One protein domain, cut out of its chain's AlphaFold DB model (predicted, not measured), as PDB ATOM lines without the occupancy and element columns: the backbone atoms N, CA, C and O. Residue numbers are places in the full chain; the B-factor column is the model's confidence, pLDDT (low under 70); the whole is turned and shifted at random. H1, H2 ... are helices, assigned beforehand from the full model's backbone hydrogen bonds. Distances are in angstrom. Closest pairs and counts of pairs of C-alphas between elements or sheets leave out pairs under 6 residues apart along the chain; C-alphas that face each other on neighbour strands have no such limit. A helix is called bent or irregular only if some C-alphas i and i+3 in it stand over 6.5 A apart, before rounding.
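This is residues 226 to 350 of the 350 residues of an uncharacterized protein of Campylobacter jejuni (UniProt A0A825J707). A head of short helices sits at one end of one very long helix, H5, whose far part sticks out as a lone arm. In the head, H2 and the last residues of H3 pack on the first part of H5, H1 packs on H2 and H3 away from H5, and H4 lies to one side, before the chain turns into H5. The printed part has 125 residues with five named helices, in the order H1, H2, H3, H4, H5, and no named strand; the class is all helix. The whole is extended, with a radius of gyration of the C-alphas of 21.4 A and spans of 72 by 42 by 22 A, and the arm makes the length.

Residues 226 to 236 come before H1, residues 237 to 245, which begins at C-alpha 237 (-44.889, -0.428, 1.200). H1 is neither bent nor irregular, but only just: C-alphas 238 and 241 are 6.1 A apart. H2, residues 251 to 265, is 21.3 A long from first to last C-alpha. H3, residues 273 to 284, is 16.7 A long, and H4, residues 288 to 296, is 12.5 A long. H5, residues 301 to 343, runs 62.7 A from C-alpha 301 (-39.926, -26.350, 0.272) to C-alpha 343 (4.905, 17.052, -5.663).

H5 is the hub and touches three helices. With residues 304 to 314 alone it touches H2, at a steep tilt of 42 degrees, the same way; their closest C-alphas, of Leu 259 and Val 307, are 6.3 A apart. H3 touches H5 with residues 283 to 284 alone, about perpendicular at 85 degrees, the C-alphas of Val 283 and Asn 315 being closest at 5.8 A. H4 and H5 form a helical hairpin at a shallow tilt of 9 degrees, opposite ways; they only just touch, with 3 pairs of C-alphas within 8 A, the closest those of Tyr 295 and Arg 301, 6.1 A apart. H1 touches H3 at a shallow tilt of 31 degrees, the same way, closest at the C-alphas of Lys 241 and Asn 275, 5.9 A. H1 touches H2 at a steep tilt of 61 degrees, closest at the C-alphas of Phe 243 and Lys 257, 5.3 A. H1 is apart from H4 and H5. Every O i to N i+4 pair is within hydrogen-bond range in H2, H3 and H4; in H5 37 of 39 are, and in H1 2 of 5, beside 3 of 6 O i to N i+3 pairs.

The C-alphas farthest apart are those of Glu 299 and Lys 350, 73.4 A. Residues 320 to 350 stand free, of which 320 to 343 belong to H5. The printed part has no cut, and no link is long. Mean pLDDT of the printed part is 77.2, and residues 288 to 303 and 343 to 350 are among those under 70.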
ATOM      1  N   LYS A 226     -48.633  -1.465  -7.281       83.94
ATOM      2  CA  LYS A 226     -48.152  -0.078  -7.436       83.94
ATOM      3  C   LYS A 226     -49.272   0.928  -7.148       83.94
ATOM      4  O   LYS A 226     -50.414   0.703  -7.540       83.94
ATOM      5  N   GLY A 227     -48.941   2.047  -6.503       73.94
ATOM      6  CA  GLY A 227     -49.894   3.129  -6.225       73.94
ATOM      7  C   GLY A 227     -50.237   3.994  -7.451       73.94
ATOM      8  O   GLY A 227     -49.467   4.068  -8.410       73.94
ATOM      9  N   PHE A 228     -51.373   4.704  -7.383       63.66
ATOM     10  CA  PHE A 228     -51.946   5.498  -8.484       63.66
ATOM     11  C   PHE A 228     -51.077   6.649  -9.009       63.66
ATOM     12  O   PHE A 228     -51.062   6.902 -10.208       63.66
ATOM     13  N   SER A 229     -50.409   7.401  -8.131       56.25
ATOM     14  CA  SER A 229     -49.957   8.759  -8.478       56.25
ATOM     15  C   SER A 229     -48.593   8.837  -9.154       56.25
ATOM     16  O   SER A 229     -48.292   9.847  -9.781       56.25
ATOM     17  N   THR A 230     -47.741   7.818  -9.027       52.88
ATOM     18  CA  THR A 230     -46.359   7.932  -9.525       52.88
ATOM     19  C   THR A 230     -45.759   6.649 -10.083       52.88
ATOM     20  O   THR A 230     -44.669   6.724 -10.636       52.88
ATOM     21  N   GLN A 231     -46.387   5.476  -9.911       61.62
ATOM     22  CA  GLN A 231     -45.754   4.151 -10.104       61.62
ATOM     23  C   GLN A 231     -44.409   3.951  -9.361       61.62
ATOM     24  O   GLN A 231     -43.833   2.865  -9.426       61.62
ATOM     25  N   LYS A 232     -43.915   4.970  -8.640       66.19
ATOM     26  CA  LYS A 232     -42.630   5.000  -7.935       66.19
ATOM     27  C   LYS A 232     -42.682   4.268  -6.603       66.19
ATOM     28  O   LYS A 232     -41.629   3.935  -6.078       66.19
ATOM     29  N   TYR A 233     -43.878   4.021  -6.071       73.19
ATOM     30  CA  TYR A 233     -44.077   3.389  -4.771       73.19
ATOM     31  C   TYR A 233     -45.169   2.326  -4.836       73.19
ATOM     32  O   TYR A 233     -46.129   2.435  -5.611       73.19
ATOM     33  N   LEU A 234     -45.016   1.303  -4.001       86.12
ATOM     34  CA  LEU A 234     -46.056   0.315  -3.760       86.12
ATOM     35  C   LEU A 234     -47.140   0.895  -2.851       86.12
ATOM     36  O   LEU A 234     -46.847   1.655  -1.929       86.12
ATOM     37  N   ALA A 235     -48.389   0.509  -3.095       85.31
ATOM     38  CA  ALA A 235     -49.544   0.934  -2.308       85.31
ATOM     39  C   ALA A 235     -49.441   0.505  -0.833       85.31
ATOM     40  O   ALA A 235     -49.931   1.205   0.051       85.31
ATOM     41  N   TYR A 236     -48.765  -0.618  -0.582       88.06
ATOM     42  CA  TYR A 236     -48.649  -1.253   0.729       88.06
ATOM     43  C   TYR A 236     -47.207  -1.302   1.257       88.06
ATOM     44  O   TYR A 236     -46.914  -2.087   2.155       88.06
ATOM     45  N   ASP A 237     -46.298  -0.453   0.755       88.19
ATOM     46  CA  ASP A 237     -44.889  -0.428   1.200       88.19
ATOM     47  C   ASP A 237     -44.750  -0.262   2.729       88.19
ATOM     48  O   ASP A 237     -43.878  -0.864   3.353       88.19
ATOM     49  N   PHE A 238     -45.667   0.473   3.368       88.88
ATOM     50  CA  PHE A 238     -45.667   0.673   4.823       88.88
ATOM     51  C   PHE A 238     -45.785  -0.632   5.633       88.88
ATOM     52  O   PHE A 238     -45.351  -0.676   6.782       88.88
ATOM     53  N   ILE A 239     -46.350  -1.694   5.048       92.62
ATOM     54  CA  ILE A 239     -46.518  -3.004   5.692       92.62
ATOM     55  C   ILE A 239     -45.210  -3.796   5.679       92.62
ATOM     56  O   ILE A 239     -44.956  -4.611   6.566       92.62
ATOM     57  N   PHE A 240     -44.339  -3.559   4.696       94.19
ATOM     58  CA  PHE A 240     -43.116  -4.347   4.546       94.19
ATOM     59  C   PHE A 240     -42.174  -4.169   5.723       94.19
ATOM     60  O   PHE A 240     -41.494  -5.121   6.086       94.19
ATOM     61  N   LYS A 241     -42.200  -3.012   6.389       93.12
ATOM     62  CA  LYS A 241     -41.470  -2.796   7.639       93.12
ATOM     63  C   LYS A 241     -41.779  -3.881   8.671       93.12
ATOM     64  O   LYS A 241     -40.857  -4.383   9.310       93.12
ATOM     65  N   SER A 242     -43.045  -4.275   8.802       93.50
ATOM     66  CA  SER A 242     -43.465  -5.320   9.738       93.50
ATOM     67  C   SER A 242     -42.898  -6.683   9.355       93.50
ATOM     68  O   SER A 242     -42.428  -7.393  10.232       93.50
ATOM     69  N   PHE A 243     -42.847  -7.027   8.066       93.38
ATOM     70  CA  PHE A 243     -42.225  -8.272   7.598       93.38
ATOM     71  C   PHE A 243     -40.696  -8.262   7.722       93.38
ATOM     72  O   PHE A 243     -40.096  -9.227   8.187       93.38
ATOM     73  N   LEU A 244     -40.051  -7.168   7.315       92.94
ATOM     74  CA  LEU A 244     -38.596  -7.064   7.226       92.94
ATOM     75  C   LEU A 244     -37.934  -6.956   8.606       92.94
ATOM     76  O   LEU A 244     -36.890  -7.570   8.826       92.94
ATOM     77  N   LYS A 245     -38.553  -6.223   9.543       89.81
ATOM     78  CA  LYS A 245     -38.069  -6.076  10.924       89.81
ATOM     79  C   LYS A 245     -38.333  -7.318  11.784       89.81
ATOM     80  O   LYS A 245     -37.756  -7.445  12.855       89.81
ATOM     81  N   ASN A 246     -39.212  -8.221  11.350       82.12
ATOM     82  CA  ASN A 246     -39.587  -9.383  12.146       82.12
ATOM     83  C   ASN A 246     -38.387 -10.332  12.369       82.12
ATOM     84  O   ASN A 246     -37.667 -10.673  11.420       82.12
ATOM     85  N   GLU A 247     -38.194 -10.748  13.624       78.75
ATOM     86  CA  GLU A 247     -37.140 -11.676  14.074       78.75
ATOM     87  C   GLU A 247     -37.670 -13.091  14.384       78.75
ATOM     88  O   GLU A 247     -36.894 -14.008  14.642       78.75
ATOM     89  N   PHE A 248     -38.987 -13.289  14.354       74.44
ATOM     90  CA  PHE A 248     -39.641 -14.555  14.665       74.44
ATOM     91  C   PHE A 248     -39.552 -15.535  13.493       74.44
ATOM     92  O   PHE A 248     -39.698 -15.178  12.323       74.44
ATOM     93  N   ASN A 249     -39.351 -16.812  13.821       76.88
ATOM     94  CA  ASN A 249     -39.168 -17.867  12.834       76.88
ATOM     95  C   ASN A 249     -40.505 -18.504  12.424       76.88
ATOM     96  O   ASN A 249     -40.790 -19.644  12.778       76.88
ATOM     97  N   ILE A 250     -41.336 -17.744  11.708       82.56
ATOM     98  CA  ILE A 250     -42.553 -18.268  11.073       82.56
ATOM     99  C   ILE A 250     -42.270 -18.431   9.590       82.56
ATOM    100  O   ILE A 250     -41.985 -17.459   8.891       82.56
ATOM    101  N   ASP A 251     -42.395 -19.657   9.104       80.88
ATOM    102  CA  ASP A 251     -42.019 -20.032   7.749       80.88
ATOM    103  C   ASP A 251     -42.626 -19.126   6.675       80.88
ATOM    104  O   ASP A 251     -41.901 -18.476   5.922       80.88
ATOM    105  N   ILE A 252     -43.953 -19.007   6.632       83.50
ATOM    106  CA  ILE A 252     -44.630 -18.206   5.604       83.50
ATOM    107  C   ILE A 252     -44.304 -16.705   5.702       83.50
ATOM    108  O   ILE A 252     -44.235 -16.014   4.688       83.50
ATOM    109  N   VAL A 253     -44.028 -16.195   6.905       87.75
ATOM    110  CA  VAL A 253     -43.605 -14.800   7.117       87.75
ATOM    111  C   VAL A 253     -42.189 -14.599   6.589       87.75
ATOM    112  O   VAL A 253     -41.929 -13.626   5.882       87.75
ATOM    113  N   ASN A 254     -41.293 -15.550   6.858       85.62
ATOM    114  CA  ASN A 254     -39.942 -15.570   6.311       85.62
ATOM    115  C   ASN A 254     -39.960 -15.661   4.782       85.62
ATOM    116  O   ASN A 254     -39.220 -14.934   4.127       85.62
ATOM    117  N   TYR A 255     -40.836 -16.485   4.198       85.50
ATOM    118  CA  TYR A 255     -41.023 -16.535   2.746       85.50
ATOM    119  C   TYR A 255     -41.335 -15.151   2.176       85.50
ATOM    120  O   TYR A 255     -40.644 -14.684   1.274       85.50
ATOM    121  N   ILE A 256     -42.343 -14.474   2.736       90.81
ATOM    122  CA  ILE A 256     -42.758 -13.139   2.291       90.81
ATOM    123  C   ILE A 256     -41.615 -12.131   2.476       90.81
ATOM    124  O   ILE A 256     -41.311 -11.382   1.548       90.81
ATOM    125  N   LYS A 257     -40.945 -12.144   3.635       91.44
ATOM    126  CA  LYS A 257     -39.778 -11.300   3.944       91.44
ATOM    127  C   LYS A 257     -38.695 -11.432   2.875       91.44
ATOM    128  O   LYS A 257     -38.245 -10.428   2.327       91.44
ATOM    129  N   TYR A 258     -38.297 -12.656   2.550       89.69
ATOM    130  CA  TYR A 258     -37.251 -12.905   1.565       89.69
ATOM    131  C   TYR A 258     -37.701 -12.625   0.134       89.69
ATOM    132  O   TYR A 258     -36.923 -12.085  -0.648       89.69
ATOM    133  N   LEU A 259     -38.965 -12.890  -0.195       90.50
ATOM    134  CA  LEU A 259     -39.534 -12.535  -1.490       90.50
ATOM    135  C   LEU A 259     -39.513 -11.017  -1.726       90.50
ATOM    136  O   LEU A 259     -39.170 -10.579  -2.823       90.50
ATOM    137  N   ILE A 260     -39.835 -10.211  -0.705       93.62
ATOM    138  CA  ILE A 260     -39.728  -8.742  -0.765       93.62
ATOM    139  C   ILE A 260     -38.283  -8.326  -1.076       93.62
ATOM    140  O   ILE A 260     -38.059  -7.498  -1.960       93.62
ATOM    141  N   VAL A 261     -37.306  -8.916  -0.377       92.81
ATOM    142  CA  VAL A 261     -35.874  -8.632  -0.572       92.81
ATOM    143  C   VAL A 261     -35.437  -8.965  -2.001       92.81
ATOM    144  O   VAL A 261     -34.900  -8.096  -2.685       92.81
ATOM    145  N   CYS A 262     -35.721 -10.178  -2.476       90.69
ATOM    146  CA  CYS A 262     -35.409 -10.628  -3.834       90.69
ATOM    147  C   CYS A 262     -35.969  -9.680  -4.903       90.69
ATOM    148  O   CYS A 262     -35.221  -9.103  -5.695       90.69
ATOM    149  N   LYS A 263     -37.278  -9.402  -4.851       92.25
ATOM    150  CA  LYS A 263     -37.942  -8.497  -5.800       92.25
ATOM    151  C   LYS A 263     -37.350  -7.088  -5.797       92.25
ATOM    152  O   LYS A 263     -37.290  -6.448  -6.849       92.25
ATOM    153  N   PHE A 264     -36.929  -6.582  -4.638       92.19
ATOM    154  CA  PHE A 264     -36.275  -5.280  -4.540       92.19
ATOM    155  C   PHE A 264     -34.911  -5.271  -5.242       92.19
ATOM    156  O   PHE A 264     -34.655  -4.393  -6.068       92.19
ATOM    157  N   PHE A 265     -34.052  -6.259  -4.972       90.38
ATOM    158  CA  PHE A 265     -32.722  -6.342  -5.588       90.38
ATOM    159  C   PHE A 265     -32.779  -6.599  -7.101       90.38
ATOM    160  O   PHE A 265     -31.992  -6.008  -7.845       90.38
ATOM    161  N   ASN A 266     -33.779  -7.347  -7.573       88.06
ATOM    162  CA  ASN A 266     -34.067  -7.514  -9.002       88.06
ATOM    163  C   ASN A 266     -34.686  -6.279  -9.667       88.06
ATOM    164  O   ASN A 266     -34.923  -6.285 -10.876       88.06
ATOM    165  N   LYS A 267     -34.960  -5.212  -8.907       89.50
ATOM    166  CA  LYS A 267     -35.620  -3.988  -9.389       89.50
ATOM    167  C   LYS A 267     -37.042  -4.230  -9.914       89.50
ATOM    168  O   LYS A 267     -37.554  -3.437 -10.703       89.50
ATOM    169  N   GLU A 268     -37.701  -5.294  -9.459       89.81
ATOM    170  CA  GLU A 268     -39.104  -5.578  -9.778       89.81
ATOM    171  C   GLU A 268     -40.049  -4.671  -8.987       89.81
ATOM    172  O   GLU A 268     -41.108  -4.273  -9.484       89.81
ATOM    173  N   ILE A 269     -39.654  -4.321  -7.757       90.88
ATOM    174  CA  ILE A 269     -40.418  -3.439  -6.878       90.88
ATOM    175  C   ILE A 269     -39.553  -2.311  -6.300       90.88
ATOM    176  O   ILE A 269     -38.390  -2.532  -5.959       90.88
ATOM    177  N   PRO A 270     -40.112  -1.100  -6.143       90.31
ATOM    178  CA  PRO A 270     -39.496  -0.053  -5.342       90.31
ATOM    179  C   PRO A 270     -39.793  -0.260  -3.849       90.31
ATOM    180  O   PRO A 270     -40.868  -0.739  -3.491       90.31
ATOM    181  N   LEU A 271     -38.872   0.177  -2.988       89.31
ATOM    182  CA  LEU A 271     -39.040   0.235  -1.531       89.31
ATOM    183  C   LEU A 271     -38.812   1.660  -1.019       89.31
ATOM    184  O   LEU A 271     -37.983   2.385  -1.582       89.31
ATOM    185  N   SER A 272     -39.482   2.065   0.064       89.38
ATOM    186  CA  SER A 272     -39.081   3.274   0.805       89.38
ATOM    187  C   SER A 272     -37.661   3.145   1.354       89.38
ATOM    188  O   SER A 272     -37.165   2.044   1.580       89.38
ATOM    189  N   HIS A 273     -37.002   4.280   1.599       90.06
ATOM    190  CA  HIS A 273     -35.623   4.299   2.094       90.06
ATOM    191  C   HIS A 273     -35.438   3.459   3.369       90.06
ATOM    192  O   HIS A 273     -34.478   2.703   3.469       90.06
ATOM    193  N   GLU A 274     -36.389   3.525   4.304       91.31
ATOM    194  CA  GLU A 274     -36.358   2.713   5.522       91.31
ATOM    195  C   GLU A 274     -36.396   1.204   5.212       91.31
ATOM    196  O   GLU A 274     -35.561   0.446   5.705       91.31
ATOM    197  N   ASN A 275     -37.307   0.762   4.339       93.25
ATOM    198  CA  ASN A 275     -37.404  -0.644   3.942       93.25
ATOM    199  C   ASN A 275     -36.177  -1.126   3.157       93.25
ATOM    200  O   ASN A 275     -35.788  -2.286   3.288       93.25
ATOM    201  N   GLN A 276     -35.533  -0.247   2.383       93.38
ATOM    202  CA  GLN A 276     -34.269  -0.567   1.717       93.38
ATOM    203  C   GLN A 276     -33.186  -0.916   2.741       93.38
ATOM    204  O   GLN A 276     -32.511  -1.928   2.582       93.38
ATOM    205  N   LEU A 277     -33.044  -0.119   3.808       93.06
ATOM    206  CA  LEU A 277     -32.058  -0.373   4.864       93.06
ATOM    207  C   LEU A 277     -32.277  -1.740   5.520       93.06
ATOM    208  O   LEU A 277     -31.321  -2.494   5.698       93.06
ATOM    209  N   TYR A 278     -33.530  -2.100   5.811       94.00
ATOM    210  CA  TYR A 278     -33.842  -3.433   6.324       94.00
ATOM    211  C   TYR A 278     -33.491  -4.540   5.325       94.00
ATOM    212  O   TYR A 278     -32.905  -5.546   5.721       94.00
ATOM    213  N   ALA A 279     -33.801  -4.360   4.038       92.12
ATOM    214  CA  ALA A 279     -33.474  -5.339   3.004       92.12
ATOM    215  C   ALA A 279     -31.956  -5.562   2.872       92.12
ATOM    216  O   ALA A 279     -31.515  -6.711   2.847       92.12
ATOM    217  N   TYR A 280     -31.152  -4.492   2.855       91.31
ATOM    218  CA  TYR A 280     -29.687  -4.599   2.856       91.31
ATOM    219  C   TYR A 280     -29.173  -5.326   4.104       91.31
ATOM    220  O   TYR A 280     -28.400  -6.273   3.975       91.31
ATOM    221  N   ASN A 281     -29.656  -4.947   5.291       90.69
ATOM    222  CA  ASN A 281     -29.240  -5.558   6.554       90.69
ATOM    223  C   ASN A 281     -29.551  -7.063   6.613       90.69
ATOM    224  O   ASN A 281     -28.740  -7.846   7.108       90.69
ATOM    225  N   ILE A 282     -30.712  -7.474   6.088       89.75
ATOM    226  CA  ILE A 282     -31.068  -8.891   5.957       89.75
ATOM    227  C   ILE A 282     -30.021  -9.594   5.102       89.75
ATOM    228  O   ILE A 282     -29.477 -10.601   5.540       89.75
ATOM    229  N   VAL A 283     -29.712  -9.062   3.915       87.12
ATOM    230  CA  VAL A 283     -28.775  -9.724   3.006       87.12
ATOM    231  C   VAL A 283     -27.367  -9.800   3.587       87.12
ATOM    232  O   VAL A 283     -26.735 -10.847   3.476       87.12
ATOM    233  N   GLU A 284     -26.869  -8.739   4.220       84.19
ATOM    234  CA  GLU A 284     -25.523  -8.710   4.804       84.19
ATOM    235  C   GLU A 284     -25.345  -9.731   5.936       84.19
ATOM    236  O   GLU A 284     -24.296 -10.371   6.019       84.19
ATOM    237  N   ASN A 285     -26.388  -9.940   6.744       83.00
ATOM    238  CA  ASN A 285     -26.359 -10.823   7.913       83.00
ATOM    239  C   ASN A 285     -26.985 -12.206   7.670       83.00
ATOM    240  O   ASN A 285     -27.237 -12.949   8.622       83.00
ATOM    241  N   LEU A 286     -27.244 -12.579   6.413       79.31
ATOM    242  CA  LEU A 286     -27.798 -13.889   6.065       79.31
ATOM    243  C   LEU A 286     -26.881 -15.025   6.548       79.31
ATOM    244  O   LEU A 286     -25.794 -15.249   6.009       79.31
ATOM    245  N   ASN A 287     -27.359 -15.807   7.518       75.56
ATOM    246  CA  ASN A 287     -26.745 -17.078   7.894       75.56
ATOM    247  C   ASN A 287     -27.361 -18.221   7.077       75.56
ATOM    248  O   ASN A 287     -28.363 -18.825   7.467       75.56
ATOM    249  N   PHE A 288     -26.732 -18.532   5.944       69.06
ATOM    250  CA  PHE A 288     -27.217 -19.544   5.004       69.06
ATOM    251  C   PHE A 288     -27.345 -20.948   5.606       69.06
ATOM    252  O   PHE A 288     -28.258 -21.675   5.226       69.06
ATOM    253  N   ASN A 289     -26.491 -21.321   6.565       64.88
ATOM    254  CA  ASN A 289     -26.552 -22.642   7.196       64.88
ATOM    255  C   ASN A 289     -27.799 -22.787   8.070       64.88
ATOM    256  O   ASN A 289     -28.488 -23.799   7.991       64.88
ATOM    257  N   SER A 290     -28.115 -21.761   8.864       66.50
ATOM    258  CA  SER A 290     -29.346 -21.736   9.661       66.50
ATOM    259  C   SER A 290     -30.578 -21.766   8.763       66.50
ATOM    260  O   SER A 290     -31.516 -22.514   9.015       66.50
ATOM    261  N   LEU A 291     -30.552 -20.972   7.694       65.81
ATOM    262  CA  LEU A 291     -31.677 -20.819   6.785       65.81
ATOM    263  C   LEU A 291     -31.973 -22.110   6.005       65.81
ATOM    264  O   LEU A 291     -33.117 -22.544   5.915       65.81
ATOM    265  N   TYR A 292     -30.927 -22.767   5.500       64.56
ATOM    266  CA  TYR A 292     -31.033 -24.036   4.785       64.56
ATOM    267  C   TYR A 292     -31.619 -25.152   5.664       64.56
ATOM    268  O   TYR A 292     -32.469 -25.910   5.201       64.56
ATOM    269  N   GLN A 293     -31.218 -25.225   6.938       61.50
ATOM    270  CA  GLN A 293     -31.736 -26.227   7.877       61.50
ATOM    271  C   GLN A 293     -33.225 -26.024   8.192       61.50
ATOM    272  O   GLN A 293     -33.973 -26.996   8.222       61.50
ATOM    273  N   THR A 294     -33.683 -24.777   8.349       61.84
ATOM    274  CA  THR A 294     -35.108 -24.458   8.569       61.84
ATOM    275  C   THR A 294     -35.995 -24.843   7.378       61.84
ATOM    276  O   THR A 294     -37.145 -25.229   7.558       61.84
ATOM    277  N   TYR A 295     -35.475 -24.790   6.148       64.56
ATOM    278  CA  TYR A 295     -36.270 -25.079   4.948       64.56
ATOM    279  C   TYR A 295     -36.352 -26.552   4.556       64.56
ATOM    280  O   TYR A 295     -37.257 -26.928   3.811       64.56
ATOM    281  N   LEU A 296     -35.444 -27.400   5.047       55.94
ATOM    282  CA  LEU A 296     -35.499 -28.840   4.784       55.94
ATOM    283  C   LEU A 296     -36.681 -29.533   5.483       55.94
ATOM    284  O   LEU A 296     -37.110 -30.586   5.017       55.94
ATOM    285  N   SER A 297     -37.220 -28.947   6.555       56.47
ATOM    286  CA  SER A 297     -38.306 -29.517   7.365       56.47
ATOM    287  C   SER A 297     -39.711 -29.040   6.983       56.47
ATOM    288  O   SER A 297     -40.660 -29.321   7.708       56.47
ATOM    289  N   ASN A 298     -39.860 -28.288   5.891       60.81
ATOM    290  CA  ASN A 298     -41.032 -27.446   5.670       60.81
ATOM    291  C   ASN A 298     -41.862 -27.869   4.443       60.81
ATOM    292  O   ASN A 298     -41.316 -28.109   3.365       60.81
ATOM    293  N   GLU A 299     -43.189 -27.900   4.581       60.47
ATOM    294  CA  GLU A 299     -44.145 -28.311   3.535       60.47
ATOM    295  C   GLU A 299     -44.120 -27.403   2.290       60.47
ATOM    296  O   GLU A 299     -44.513 -27.813   1.203       60.47
ATOM    297  N   ASN A 300     -43.599 -26.178   2.410       59.66
ATOM    298  CA  ASN A 300     -43.507 -25.204   1.316       59.66
ATOM    299  C   ASN A 300     -42.148 -25.201   0.578       59.66
ATOM    300  O   ASN A 300     -41.845 -24.249  -0.147       59.66
ATOM    301  N   ARG A 301     -41.320 -26.242   0.752       66.56
ATOM    302  CA  ARG A 301     -39.926 -26.350   0.272       66.56
ATOM    303  C   ARG A 301     -39.675 -25.804  -1.141       66.56
ATOM    304  O   ARG A 301     -38.735 -25.033  -1.333       66.56
ATOM    305  N   ASP A 302     -40.510 -26.158  -2.116       67.31
ATOM    306  CA  ASP A 302     -40.294 -25.783  -3.520       67.31
ATOM    307  C   ASP A 302     -40.377 -24.267  -3.756       67.31
ATOM    308  O   ASP A 302     -39.600 -23.720  -4.541       67.31
ATOM    309  N   LYS A 303     -41.253 -23.563  -3.020       65.88
ATOM    310  CA  LYS A 303     -41.364 -22.094  -3.081       65.88
ATOM    311  C   LYS A 303     -40.132 -21.408  -2.485       65.88
ATOM    312  O   LYS A 303     -39.733 -20.347  -2.954       65.88
ATOM    313  N   PHE A 304     -39.514 -22.006  -1.466       70.56
ATOM    314  CA  PHE A 304     -38.348 -21.428  -0.793       70.56
ATOM    315  C   PHE A 304     -37.043 -21.621  -1.556       70.56
ATOM    316  O   PHE A 304     -36.176 -20.754  -1.487       70.56
ATOM    317  N   ILE A 305     -36.880 -22.727  -2.289       72.88
ATOM    318  CA  ILE A 305     -35.622 -23.025  -2.991       72.88
ATOM    319  C   ILE A 305     -35.283 -21.947  -4.030       72.88
ATOM    320  O   ILE A 305     -34.113 -21.583  -4.161       72.88
ATOM    321  N   SER A 306     -36.273 -21.437  -4.770       76.50
ATOM    322  CA  SER A 306     -36.048 -20.386  -5.772       76.50
ATOM    323  C   SER A 306     -35.576 -19.087  -5.118       76.50
ATOM    324  O   SER A 306     -34.496 -18.600  -5.448       76.50
ATOM    325  N   VAL A 307     -36.319 -18.603  -4.119       81.31
ATOM    326  CA  VAL A 307     -35.994 -17.395  -3.343       81.31
ATOM    327  C   VAL A 307     -34.625 -17.534  -2.668       81.31
ATOM    328  O   VAL A 307     -33.823 -16.607  -2.679       81.31
ATOM    329  N   PHE A 308     -34.305 -18.712  -2.132       76.69
ATOM    330  CA  PHE A 308     -33.025 -18.975  -1.477       76.69
ATOM    331  C   PHE A 308     -31.825 -18.870  -2.425       76.69
ATOM    332  O   PHE A 308     -30.828 -18.221  -2.095       76.69
ATOM    333  N   LYS A 309     -31.907 -19.497  -3.607       78.88
ATOM    334  CA  LYS A 309     -30.847 -19.413  -4.630       78.88
ATOM    335  C   LYS A 309     -30.602 -17.970  -5.054       78.88
ATOM    336  O   LYS A 309     -29.461 -17.566  -5.260       78.88
ATOM    337  N   GLU A 310     -31.674 -17.204  -5.158       84.00
ATOM    338  CA  GLU A 310     -31.624 -15.802  -5.532       84.00
ATOM    339  C   GLU A 310     -30.972 -14.937  -4.443       84.00
ATOM    340  O   GLU A 310     -30.059 -14.170  -4.735       84.00
ATOM    341  N   LEU A 311     -31.325 -15.135  -3.167       83.50
ATOM    342  CA  LEU A 311     -30.662 -14.457  -2.045       83.50
ATOM    343  C   LEU A 311     -29.158 -14.742  -1.973       83.50
ATOM    344  O   LEU A 311     -28.375 -13.841  -1.666       83.50
ATOM    345  N   LEU A 312     -28.749 -15.987  -2.238       80.12
ATOM    346  CA  LEU A 312     -27.335 -16.368  -2.317       80.12
ATOM    347  C   LEU A 312     -26.610 -15.565  -3.397       80.12
ATOM    348  O   LEU A 312     -25.527 -15.031  -3.148       80.12
ATOM    349  N   PHE A 313     -27.222 -15.458  -4.577       83.38
ATOM    350  CA  PHE A 313     -26.682 -14.686  -5.687       83.38
ATOM    351  C   PHE A 313     -26.565 -13.196  -5.331       83.38
ATOM    352  O   PHE A 313     -25.488 -12.617  -5.470       83.38
ATOM    353  N   ILE A 314     -27.618 -12.601  -4.758       84.50
ATOM    354  CA  ILE A 314     -27.625 -11.197  -4.321       84.50
ATOM    355  C   ILE A 314     -26.529 -10.938  -3.271       84.50
ATOM    356  O   ILE A 314     -25.779  -9.968  -3.380       84.50
ATOM    357  N   ASN A 315     -26.391 -11.804  -2.259       83.19
ATOM    358  CA  ASN A 315     -25.346 -11.665  -1.238       83.19
ATOM    359  C   ASN A 315     -23.939 -11.718  -1.850       83.19
ATOM    360  O   ASN A 315     -23.069 -10.928  -1.473       83.19
ATOM    361  N   PHE A 316     -23.720 -12.634  -2.796       81.12
ATOM    362  CA  PHE A 316     -22.454 -12.754  -3.507       81.12
ATOM    363  C   PHE A 316     -22.133 -11.484  -4.307       81.12
ATOM    364  O   PHE A 316     -21.036 -10.939  -4.163       81.12
ATOM    365  N   GLU A 317     -23.091 -10.958  -5.078       81.19
ATOM    366  CA  GLU A 317     -22.913  -9.714  -5.837       81.19
ATOM    367  C   GLU A 317     -22.598  -8.516  -4.933       81.19
ATOM    368  O   GLU A 317     -21.692  -7.733  -5.233       81.19
ATOM    369  N   LEU A 318     -23.293  -8.381  -3.798       80.50
ATOM    370  CA  LEU A 318     -23.034  -7.299  -2.845       80.50
ATOM    371  C   LEU A 318     -21.634  -7.391  -2.234       80.50
ATOM    372  O   LEU A 318     -20.940  -6.377  -2.145       80.50
ATOM    373  N   LYS A 319     -21.176  -8.595  -1.869       80.19
ATOM    374  CA  LYS A 319     -19.811  -8.808  -1.362       80.19
ATOM    375  C   LYS A 319     -18.759  -8.450  -2.406       80.19
ATOM    376  O   LYS A 319     -17.819  -7.724  -2.089       80.19
ATOM    377  N   ILE A 320     -18.939  -8.900  -3.650       75.06
ATOM    378  CA  ILE A 320     -18.064  -8.557  -4.780       75.06
ATOM    379  C   ILE A 320     -18.006  -7.035  -4.951       75.06
ATOM    380  O   ILE A 320     -16.924  -6.449  -5.003       75.06
ATOM    381  N   ARG A 321     -19.165  -6.369  -4.983       73.56
ATOM    382  CA  ARG A 321     -19.256  -4.915  -5.153       73.56
ATOM    383  C   ARG A 321     -18.591  -4.154  -4.008       73.56
ATOM    384  O   ARG A 321     -17.884  -3.184  -4.265       73.56
ATOM    385  N   ASN A 322     -18.760  -4.606  -2.767       72.56
ATOM    386  CA  ASN A 322     -18.090  -4.020  -1.608       72.56
ATOM    387  C   ASN A 322     -16.564  -4.164  -1.705       72.56
ATOM    388  O   ASN A 322     -15.852  -3.193  -1.454       72.56
ATOM    389  N   ILE A 323     -16.056  -5.316  -2.155       70.38
ATOM    390  CA  ILE A 323     -14.621  -5.517  -2.410       70.38
ATOM    391  C   ILE A 323     -14.115  -4.541  -3.483       70.38
ATOM    392  O   ILE A 323     -13.099  -3.881  -3.269       70.38
ATOM    393  N   TYR A 324     -14.834  -4.388  -4.600       65.44
ATOM    394  CA  TYR A 324     -14.480  -3.427  -5.655       65.44
ATOM    395  C   TYR A 324     -14.544  -1.961  -5.191       65.44
ATOM    396  O   TYR A 324     -13.700  -1.145  -5.562       65.44
ATOM    397  N   ASN A 325     -15.520  -1.598  -4.359       69.50
ATOM    398  CA  ASN A 325     -15.632  -0.248  -3.800       69.50
ATOM    399  C   ASN A 325     -14.482   0.064  -2.829       69.50
ATOM    400  O   ASN A 325     -13.932   1.167  -2.841       69.50
ATOM    401  N   ILE A 326     -14.080  -0.910  -2.008       68.25
ATOM    402  CA  ILE A 326     -12.918  -0.777  -1.124       68.25
ATOM    403  C   ILE A 326     -11.638  -0.664  -1.955       68.25
ATOM    404  O   ILE A 326     -10.835   0.233  -1.703       68.25
ATOM    405  N   SER A 327     -11.455  -1.521  -2.966       57.06
ATOM    406  CA  SER A 327     -10.245  -1.516  -3.793       57.06
ATOM    407  C   SER A 327     -10.103  -0.227  -4.604       57.06
ATOM    408  O   SER A 327      -9.012   0.337  -4.656       57.06
ATOM    409  N   SER A 328     -11.194   0.298  -5.166       65.06
ATOM    410  CA  SER A 328     -11.209   1.585  -5.877       65.06
ATOM    411  C   SER A 328     -10.950   2.771  -4.950       65.06
ATOM    412  O   SER A 328     -10.128   3.626  -5.275       65.06
ATOM    413  N   THR A 329     -11.561   2.797  -3.762       74.44
ATOM    414  CA  THR A 329     -11.303   3.841  -2.756       74.44
ATOM    415  C   THR A 329      -9.854   3.804  -2.270       74.44
ATOM    416  O   THR A 329      -9.223   4.849  -2.111       74.44
ATOM    417  N   LEU A 330      -9.302   2.607  -2.047       66.88
ATOM    418  CA  LEU A 330      -7.908   2.427  -1.651       66.88
ATOM    419  C   LEU A 330      -6.956   2.847  -2.774       66.88
ATOM    420  O   LEU A 330      -5.999   3.565  -2.510       66.88
ATOM    421  N   SER A 331      -7.251   2.462  -4.017       72.12
ATOM    422  CA  SER A 331      -6.479   2.859  -5.203       72.12
ATOM    423  C   SER A 331      -6.481   4.375  -5.386       72.12
ATOM    424  O   SER A 331      -5.435   4.963  -5.641       72.12
ATOM    425  N   TYR A 332      -7.630   5.023  -5.175       73.69
ATOM    426  CA  TYR A 332      -7.749   6.478  -5.208       73.69
ATOM    427  C   TYR A 332      -6.914   7.144  -4.105       73.69
ATOM    428  O   TYR A 332      -6.132   8.049  -4.388       73.69
ATOM    429  N   LYS A 333      -7.016   6.668  -2.855       74.06
ATOM    430  CA  LYS A 333      -6.221   7.191  -1.728       74.06
ATOM    431  C   LYS A 333      -4.717   6.973  -1.924       74.06
ATOM    432  O   LYS A 333      -3.937   7.870  -1.621       74.06
ATOM    433  N   LEU A 334      -4.308   5.812  -2.436       74.94
ATOM    434  CA  LEU A 334      -2.913   5.519  -2.776       74.94
ATOM    435  C   LEU A 334      -2.407   6.446  -3.884       74.94
ATOM    436  O   LEU A 334      -1.338   7.028  -3.733       74.94
ATOM    437  N   GLY A 335      -3.189   6.634  -4.950       75.69
ATOM    438  CA  GLY A 335      -2.863   7.567  -6.028       75.69
ATOM    439  C   GLY A 335      -2.680   9.001  -5.523       75.69
ATOM    440  O   GLY A 335      -1.680   9.637  -5.845       75.69
ATOM    441  N   ASP A 336      -3.584   9.487  -4.669       73.56
ATOM    442  CA  ASP A 336      -3.487  10.817  -4.052       73.56
ATOM    443  C   ASP A 336      -2.225  10.954  -3.175       73.56
ATOM    444  O   ASP A 336      -1.482  11.927  -3.297       73.56
ATOM    445  N   VAL A 337      -1.897   9.945  -2.356       76.19
ATOM    446  CA  VAL A 337      -0.649   9.925  -1.566       76.19
ATOM    447  C   VAL A 337       0.593   9.932  -2.465       76.19
ATOM    448  O   VAL A 337       1.539  10.673  -2.194       76.19
ATOM    449  N   MET A 338       0.602   9.149  -3.547       72.62
ATOM    450  CA  MET A 338       1.719   9.112  -4.496       72.62
ATOM    451  C   MET A 338       1.914  10.460  -5.198       72.62
ATOM    452  O   MET A 338       3.046  10.928  -5.295       72.62
ATOM    453  N   ILE A 339       0.830  11.116  -5.626       73.06
ATOM    454  CA  ILE A 339       0.879  12.449  -6.241       73.06
ATOM    455  C   ILE A 339       1.398  13.486  -5.238       73.06
ATOM    456  O   ILE A 339       2.297  14.258  -5.567       73.06
ATOM    457  N   ARG A 340       0.895  13.487  -3.996       69.88
ATOM    458  CA  ARG A 340       1.364  14.410  -2.946       69.88
ATOM    459  C   ARG A 340       2.849  14.230  -2.634       69.88
ATOM    460  O   ARG A 340       3.548  15.225  -2.477       69.88
ATOM    461  N   ASN A 341       3.336  12.989  -2.585       67.50
ATOM    462  CA  ASN A 341       4.756  12.697  -2.366       67.50
ATOM    463  C   ASN A 341       5.624  13.073  -3.576       67.50
ATOM    464  O   ASN A 341       6.729  13.578  -3.396       67.50
ATOM    465  N   TYR A 342       5.127  12.884  -4.802       71.06
ATOM    466  CA  TYR A 342       5.823  13.318  -6.016       71.06
ATOM    467  C   TYR A 342       5.956  14.849  -6.093       71.06
ATOM    468  O   TYR A 342       6.997  15.363  -6.489       71.06
ATOM    469  N   LEU A 343       4.922  15.585  -5.668       68.38
ATOM    470  CA  LEU A 343       4.905  17.052  -5.663       68.38
ATOM    471  C   LEU A 343       5.664  17.682  -4.476       68.38
ATOM    472  O   LEU A 343       5.919  18.882  -4.504       68.38
ATOM    473  N   ASN A 344       6.036  16.905  -3.451       59.94
ATOM    474  CA  ASN A 344       6.781  17.366  -2.270       59.94
ATOM    475  C   ASN A 344       7.907  16.378  -1.877       59.94
ATOM    476  O   ASN A 344       7.834  15.719  -0.838       59.94
ATOM    477  N   PRO A 345       8.994  16.274  -2.661       56.53
ATOM    478  CA  PRO A 345      10.031  15.254  -2.465       56.53
ATOM    479  C   PRO A 345      10.937  15.442  -1.222       56.53
ATOM    480  O   PRO A 345      11.871  14.668  -1.033       56.53
ATOM    481  N   VAL A 346      10.711  16.448  -0.366       55.91
ATOM    482  CA  VAL A 346      11.698  16.902   0.643       55.91
ATOM    483  C   VAL A 346      11.443  16.379   2.073       55.91
ATOM    484  O   VAL A 346      12.237  16.638   2.972       55.91
ATOM    485  N   SER A 347      10.396  15.593   2.338       53.62
ATOM    486  CA  SER A 347      10.079  15.155   3.715       53.62
ATOM    487  C   SER A 347      10.689  13.817   4.167       53.62
ATOM    488  O   SER A 347      10.476  13.437   5.313       53.62
ATOM    489  N   PHE A 348      11.479  13.121   3.337       48.66
ATOM    490  CA  PHE A 348      12.096  11.824   3.696       48.66
ATOM    491  C   PHE A 348      13.605  11.875   4.012       48.66
ATOM    492  O   PHE A 348      14.227  10.830   4.188       48.66
ATOM    493  N   LEU A 349      14.205  13.069   4.109       42.56
ATOM    494  CA  LEU A 349      15.634  13.257   4.422       42.56
ATOM    495  C   LEU A 349      15.887  14.108   5.682       42.56
ATOM    496  O   LEU A 349      16.810  14.923   5.711       42.56
ATOM    497  N   LYS A 350      15.093  13.915   6.740       39.25
ATOM    498  CA  LYS A 350      15.480  14.334   8.095       39.25
ATOM    499  C   LYS A 350      15.285  13.221   9.103       39.25
ATOM    500  O   LYS A 350      14.180  12.642   9.106       39.25
TER     501      LYS A 350